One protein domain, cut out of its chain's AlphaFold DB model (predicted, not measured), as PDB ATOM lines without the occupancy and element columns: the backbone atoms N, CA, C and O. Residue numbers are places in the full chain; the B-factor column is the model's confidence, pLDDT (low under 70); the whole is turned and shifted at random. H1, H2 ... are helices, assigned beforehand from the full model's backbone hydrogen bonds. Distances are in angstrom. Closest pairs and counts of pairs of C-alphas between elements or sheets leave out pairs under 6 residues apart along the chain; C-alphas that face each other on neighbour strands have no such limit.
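What this domain is: This is residues 2 to 50 of the 437 residues of an uncharacterized protein of Aspergillus tanneri (UniProt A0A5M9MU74). The longest helix, H3, and the helix before it, H2, make a V with the tight link of residues 31 to 32 at its point, and H1 lies across one side of this V, touching both arms. The far end of H3 and the tail after it, residues 43 to 50, stick out from this small three-helix body. You have 49 printed residues with three named helices, in the order H1, H2, H3, and no named strand; the class is all helix. The whole is only just compact, close to loose, with a radius of gyration of the C-alphas of 11.3 A, and it spans 33 by 22 by 19 A.

How they stand to each other: Begin with H3, residues 33 to 47, and look at its residues 35 to 39, which alone touch H1, residues 2 to 12. Their closest C-alphas are those of Ile 8 and Leu 35, 6.5 A apart. The two helices stand at a steep tilt of 60 degrees and run opposite ways. Go next to Leu 12, where H1 touches H2, residues 21 to 30: the closest C-alphas, those of Leu 12 and Val 24, are 5.0 A apart. H1 and H2 stand about perpendicular, at 78 degrees. H2 and H3 are close but not clearly touching; their closest C-alphas, those of Tyr 28 and Arg 36, are 7.9 A apart. They stand at a steep tilt of 49 degrees and run opposite ways. In the backbone, every O i to N i+4 pair of H3 is within hydrogen-bond range, against 6 of 7 in H1 and 5 of 6 in H2.

Where its parts are: Find C-alpha 33 at (231.559, 218.713, 207.772); from there H3 runs 20.9 A to C-alpha 47 at (226.111, 207.420, 191.081). H1 begins at C-alpha 2, at (235.739, 201.279, 203.017), and runs 15.0 A to C-alpha 12. H2 runs 14.9 A from C-alpha 21 to C-alpha 30.

The domain as a whole: Look for the two C-alphas farthest apart at Asp 16 and Leu 48, 33.8 A from each other. Residues 43 to 50, of which 43 to 47 belong to H3, stand free; without them the body spans 25 by 19 by 13 A. The link from H1 to H2 is short, with 8 residues, and the link from H2 to H3 is tight, with 2. The printed part has no cut. In the B-factor column the mean pLDDT of the printed part of this model is 91.5, and no printed residue is under 70.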
ATOM      1  N   GLU A   2     236.335 202.020 201.888       88.12
ATOM      2  CA  GLU A   2     235.739 201.279 203.017       88.12
ATOM      3  C   GLU A   2     235.957 201.914 204.404       88.12
ATOM      4  O   GLU A   2     234.996 202.115 205.138       88.12
ATOM      5  N   LYS A   3     237.196 202.301 204.747       92.25
ATOM      6  CA  LYS A   3     237.510 202.937 206.042       92.25
ATOM      7  C   LYS A   3     236.660 204.187 206.311       92.25
ATOM      8  O   LYS A   3     236.042 204.287 207.362       92.25
ATOM      9  N   VAL A   4     236.580 205.080 205.323       91.12
ATOM     10  CA  VAL A   4     235.799 206.325 205.389       91.12
ATOM     11  C   VAL A   4     234.304 206.025 205.504       91.12
ATOM     12  O   VAL A   4     233.617 206.620 206.328       91.12
ATOM     13  N   CYS A   5     233.794 205.060 204.731       92.38
ATOM     14  CA  CYS A   5     232.399 204.633 204.845       92.38
ATOM     15  C   CYS A   5     232.080 204.117 206.252       92.38
ATOM     16  O   CYS A   5     231.053 204.482 206.810       92.38
ATOM     17  N   ASN A   6     232.965 203.311 206.842       93.19
ATOM     18  CA  ASN A   6     232.774 202.783 208.191       93.19
ATOM     19  C   ASN A   6     232.783 203.893 209.251       93.19
ATOM     20  O   ASN A   6     231.998 203.833 210.191       93.19
ATOM     21  N   GLU A   7     233.630 204.913 209.107       93.69
ATOM     22  CA  GLU A   7     233.623 206.088 209.992       93.69
ATOM     23  C   GLU A   7     232.315 206.876 209.891       93.69
ATOM     24  O   GLU A   7     231.701 207.180 210.912       93.69
ATOM     25  N   ILE A   8     231.837 207.132 208.669       93.81
ATOM     26  CA  ILE A   8     230.558 207.813 208.436       93.81
ATOM     27  C   ILE A   8     229.393 206.989 209.009       93.81
ATOM     28  O   ILE A   8     228.538 207.527 209.712       93.81
ATOM     29  N   LEU A   9     229.355 205.680 208.742       91.94
ATOM     30  CA  LEU A   9     228.268 204.795 209.171       91.94
ATOM     31  C   LEU A   9     228.189 204.651 210.691       91.94
ATOM     32  O   LEU A   9     227.083 204.662 211.226       91.94
ATOM     33  N   LYS A  10     229.332 204.585 211.386       92.81
ATOM     34  CA  LYS A  10     229.379 204.567 212.859       92.81
ATOM     35  C   LYS A  10     228.657 205.764 213.478       92.81
ATOM     36  O   LYS A  10     228.039 205.612 214.525       92.81
ATOM     37  N   HIS A  11     228.733 206.933 212.838       92.69
ATOM     38  CA  HIS A  11     228.044 208.139 213.302       92.69
ATOM     39  C   HIS A  11     226.573 208.168 212.874       92.69
ATOM     40  O   HIS A  11     225.705 208.524 213.664       92.69
ATOM     41  N   LEU A  12     226.274 207.789 211.627       92.69
ATOM     42  CA  LEU A  12     224.910 207.851 211.088       92.69
ATOM     43  C   LEU A  12     223.958 206.811 211.694       92.69
ATOM     44  O   LEU A  12     222.764 207.085 211.816       92.69
ATOM     45  N   ALA A  13     224.470 205.635 212.052       92.06
ATOM     46  CA  ALA A  13     223.714 204.533 212.639       92.06
ATOM     47  C   ALA A  13     224.481 203.969 213.848       92.06
ATOM     48  O   ALA A  13     225.130 202.924 213.738       92.06
ATOM     49  N   PRO A  14     224.461 204.678 214.989       90.81
ATOM     50  CA  PRO A  14     225.180 204.240 216.171       90.81
ATOM     51  C   PRO A  14     224.476 203.028 216.803       90.81
ATOM     52  O   PRO A  14     223.271 202.833 216.640       90.81
ATOM     53  N   LEU A  15     225.238 202.181 217.499       89.56
ATOM     54  CA  LEU A  15     224.749 200.893 218.021       89.56
ATOM     55  C   LEU A  15     223.701 201.033 219.140       89.56
ATOM     56  O   LEU A  15     223.010 200.069 219.453       89.56
ATOM     57  N   ASP A  16     223.607 202.211 219.750       90.12
ATOM     58  CA  ASP A  16     222.690 202.560 220.836       90.12
ATOM     59  C   ASP A  16     221.337 203.108 220.347       90.12
ATOM     60  O   ASP A  16     220.453 203.374 221.161       90.12
ATOM     61  N   ALA A  17     221.145 203.258 219.032       89.56
ATOM     62  CA  ALA A  17     219.908 203.751 218.440       89.56
ATOM     63  C   ALA A  17     219.398 202.830 217.326       89.56
ATOM     64  O   ALA A  17     220.161 202.186 216.608       89.56
ATOM     65  N   GLU A  18     218.080 202.811 217.123       90.06
ATOM     66  CA  GLU A  18     217.509 202.085 215.991       90.06
ATOM     67  C   GLU A  18     217.942 202.727 214.658       90.06
ATOM     68  O   GLU A  18     217.845 203.955 214.511       90.06
ATOM     69  N   PRO A  19     218.357 201.931 213.649       87.25
ATOM     70  CA  PRO A  19     218.826 202.420 212.352       87.25
ATOM     71  C   PRO A  19     217.656 202.858 211.451       87.25
ATOM     72  O   PRO A  19     217.413 202.311 210.376       87.25
ATOM     73  N   THR A  20     216.895 203.856 211.901       90.12
ATOM     74  CA  THR A  20     215.758 204.426 211.168       90.12
ATOM     75  C   THR A  20     216.173 205.645 210.342       90.12
ATOM     76  O   THR A  20     217.174 206.308 210.622       90.12
ATOM     77  N   LYS A  21     215.359 206.009 209.339       86.31
ATOM     78  CA  LYS A  21     215.569 207.238 208.544       86.31
ATOM     79  C   LYS A  21     215.612 208.497 209.419       86.31
ATOM     80  O   LYS A  21     216.414 209.388 209.157       86.31
ATOM     81  N   ALA A  22     214.775 208.554 210.456       89.12
ATOM     82  CA  ALA A  22     214.726 209.678 211.387       89.12
ATOM     83  C   ALA A  22     216.016 209.776 212.218       89.12
ATOM     84  O   ALA A  22     216.567 210.868 212.367       89.12
ATOM     85  N   THR A  23     216.537 208.636 212.690       90.62
ATOM     86  CA  THR A  23     217.828 208.566 213.390       90.62
ATOM     87  C   THR A  23     218.951 209.092 212.500       90.62
ATOM     88  O   THR A  23     219.664 210.010 212.899       90.62
ATOM     89  N   VAL A  24     219.055 208.591 211.264       91.06
ATOM     90  CA  VAL A  24     220.087 209.020 210.303       91.06
ATOM     91  C   VAL A  24     219.993 210.519 210.016       91.06
ATOM     92  O   VAL A  24     221.014 211.202 210.004       91.06
ATOM     93  N   GLN A  25     218.787 211.064 209.831       89.31
ATOM     94  CA  GLN A  25     218.591 212.495 209.584       89.31
ATOM     95  C   GLN A  25     219.065 213.351 210.767       89.31
ATOM     96  O   GLN A  25     219.738 214.366 210.568       89.31
ATOM     97  N   ARG A  26     218.767 212.924 212.001       91.50
ATOM     98  CA  ARG A  26     219.244 213.595 213.216       91.50
ATOM     99  C   ARG A  26     220.765 213.513 213.335       91.50
ATOM    100  O   ARG A  26     221.393 214.539 213.579       91.50
ATOM    101  N   GLN A  27     221.364 212.345 213.111       93.00
ATOM    102  CA  GLN A  27     222.819 212.173 213.211       93.00
ATOM    103  C   GLN A  27     223.585 212.894 212.097       93.00
ATOM    104  O   GLN A  27     224.664 213.438 212.325       93.00
ATOM    105  N   TYR A  28     223.014 212.989 210.897       92.44
ATOM    106  CA  TYR A  28     223.612 213.753 209.805       92.44
ATOM    107  C   TYR A  28     223.760 215.241 210.158       92.44
ATOM    108  O   TYR A  28     224.739 215.872 209.765       92.44
ATOM    109  N   SER A  29     222.832 215.800 210.947       91.19
ATOM    110  CA  SER A  29     222.893 217.203 211.381       91.19
ATOM    111  C   SER A  29     224.097 217.519 212.279       91.19
ATOM    112  O   SER A  29     224.545 218.667 212.299       91.19
ATOM    113  N   THR A  30     224.660 216.508 212.951       94.06
ATOM    114  CA  THR A  30     225.813 216.618 213.861       94.06
ATOM    115  C   THR A  30     227.102 216.027 213.288       94.06
ATOM    116  O   THR A  30     228.162 216.222 213.872       94.06
ATOM    117  N   LEU A  31     227.041 215.336 212.142       94.25
ATOM    118  CA  LEU A  31     228.205 214.747 211.475       94.25
ATOM    119  C   LEU A  31     229.240 215.822 211.117       94.25
ATOM    120  O   LEU A  31     228.858 216.900 210.658       94.25
ATOM    121  N   ASP A  32     230.529 215.521 211.261       94.56
ATOM    122  CA  ASP A  32     231.601 216.436 210.858       94.56
ATOM    123  C   ASP A  32     231.463 216.870 209.390       94.56
ATOM    124  O   ASP A  32     231.112 216.078 208.509       94.56
ATOM    125  N   VAL A  33     231.739 218.144 209.113       93.94
ATOM    126  CA  VAL A  33     231.559 218.713 207.772       93.94
ATOM    127  C   VAL A  33     232.465 218.041 206.737       93.94
ATOM    128  O   VAL A  33     232.021 217.806 205.612       93.94
ATOM    129  N   ASN A  34     233.688 217.645 207.108       93.94
ATOM    130  CA  ASN A  34     234.595 216.956 206.191       93.94
ATOM    131  C   ASN A  34     234.059 215.564 205.857       93.94
ATOM    132  O   ASN A  34     234.097 215.156 204.698       93.94
ATOM    133  N   LEU A  35     233.483 214.865 206.839       93.94
ATOM    134  CA  LEU A  35     232.820 213.581 206.610       93.94
ATOM    135  C   LEU A  35     231.559 213.723 205.745       93.94
ATOM    136  O   LEU A  35     231.309 212.859 204.907       93.94
ATOM    137  N   ARG A  36     230.797 214.821 205.861       94.25
ATOM    138  CA  ARG A  36     229.670 215.106 204.946       94.25
ATOM    139  C   ARG A  36     230.139 215.308 203.509       94.25
ATOM    140  O   ARG A  36     229.519 214.773 202.592       94.25
ATOM    141  N   ILE A  37     231.221 216.062 203.314       93.19
ATOM    142  CA  ILE A  37     231.811 216.303 201.991       93.19
ATOM    143  C   ILE A  37     232.329 214.987 201.398       93.19
ATOM    144  O   ILE A  37     232.041 214.684 200.242       93.19
ATOM    145  N   GLN A  38     233.017 214.166 202.195       92.75
ATOM    146  CA  GLN A  38     233.479 212.844 201.765       92.75
ATOM    147  C   GLN A  38     232.310 211.908 201.430       92.75
ATOM    148  O   GLN A  38     232.347 211.233 200.403       92.75
ATOM    149  N   ALA A  39     231.245 211.900 202.238       93.00
ATOM    150  CA  ALA A  39     230.030 211.140 201.949       93.00
ATOM    151  C   ALA A  39     229.421 211.554 200.601       93.00
ATOM    152  O   ALA A  39     229.108 210.700 199.774       93.00
ATOM    153  N   LEU A  40     229.303 212.865 200.355       92.31
ATOM    154  CA  LEU A  40     228.806 213.402 199.091       92.31
ATOM    155  C   LEU A  40     229.696 212.985 197.915       92.31
ATOM    156  O   LEU A  40     229.182 212.519 196.904       92.31
ATOM    157  N   GLN A  41     231.019 213.091 198.056       92.25
ATOM    158  CA  GLN A  41     231.972 212.659 197.033       92.25
ATOM    159  C   GLN A  41     231.796 211.173 196.693       92.25
ATOM    160  O   GLN A  41     231.726 210.822 195.517       92.25
ATOM    161  N   ILE A  42     231.689 210.307 197.706       92.50
ATOM    162  CA  ILE A  42     231.482 208.866 197.520       92.50
ATOM    163  C   ILE A  42     230.171 208.610 196.769       92.50
ATOM    164  O   ILE A  42     230.166 207.861 195.794       92.50
ATOM    165  N   ILE A  43     229.077 209.262 197.170       91.62
ATOM    166  CA  ILE A  43     227.776 209.124 196.502       91.62
ATOM    167  C   ILE A  43     227.857 209.592 195.043       91.62
ATOM    168  O   ILE A  43     227.353 208.899 194.161       91.62
ATOM    169  N   CYS A  44     228.521 210.718 194.763       91.00
ATOM    170  CA  CYS A  44     228.731 211.204 193.400       91.00
ATOM    171  C   CYS A  44     229.495 210.185 192.545       91.00
ATOM    172  O   CYS A  44     229.067 209.896 191.429       91.00
ATOM    173  N   LEU A  45     230.571 209.590 193.069       90.12
ATOM    174  CA  LEU A  45     231.343 208.569 192.352       90.12
ATOM    175  C   LEU A  45     230.510 207.310 192.077       90.12
ATOM    176  O   LEU A  45     230.457 206.851 190.939       90.12
ATOM    177  N   LEU A  46     229.797 206.797 193.085       91.31
ATOM    178  CA  LEU A  46     228.948 205.609 192.944       91.31
ATOM    179  C   LEU A  46     227.752 205.850 192.016       91.31
ATOM    180  O   LEU A  46     227.289 204.929 191.343       91.31
ATOM    181  N   SER A  47     227.246 207.085 191.945       90.12
ATOM    182  CA  SER A  47     226.111 207.420 191.081       90.12
ATOM    183  C   SER A  47     226.398 207.119 189.606       90.12
ATOM    184  O   SER A  47     225.507 206.640 188.900       90.12
ATOM    185  N   LEU A  48     227.647 207.299 189.161       86.81
ATOM    186  CA  LEU A  48     228.079 207.059 187.780       86.81
ATOM    187  C   LEU A  48     227.953 205.586 187.364       86.81
ATOM    188  O   LEU A  48     227.766 205.291 186.186       86.81
ATOM    189  N   GLU A  49     228.006 204.658 188.319       88.75
ATOM    190  CA  GLU A  49     227.886 203.215 188.070       88.75
ATOM    191  C   GLU A  49     226.424 202.748 187.995       88.75
ATOM    192  O   GLU A  49     226.120 201.630 187.548       88.75
ATOM    193  N   THR A  50     225.483 203.603 188.402       91.81
ATOM    194  CA  THR A  50     224.060 203.268 188.388       91.81
ATOM    195  C   THR A  50     223.562 203.058 186.963       91.81
ATOM    196  O   THR A  50     223.965 203.739 186.020       91.81
TER     197      THR A  50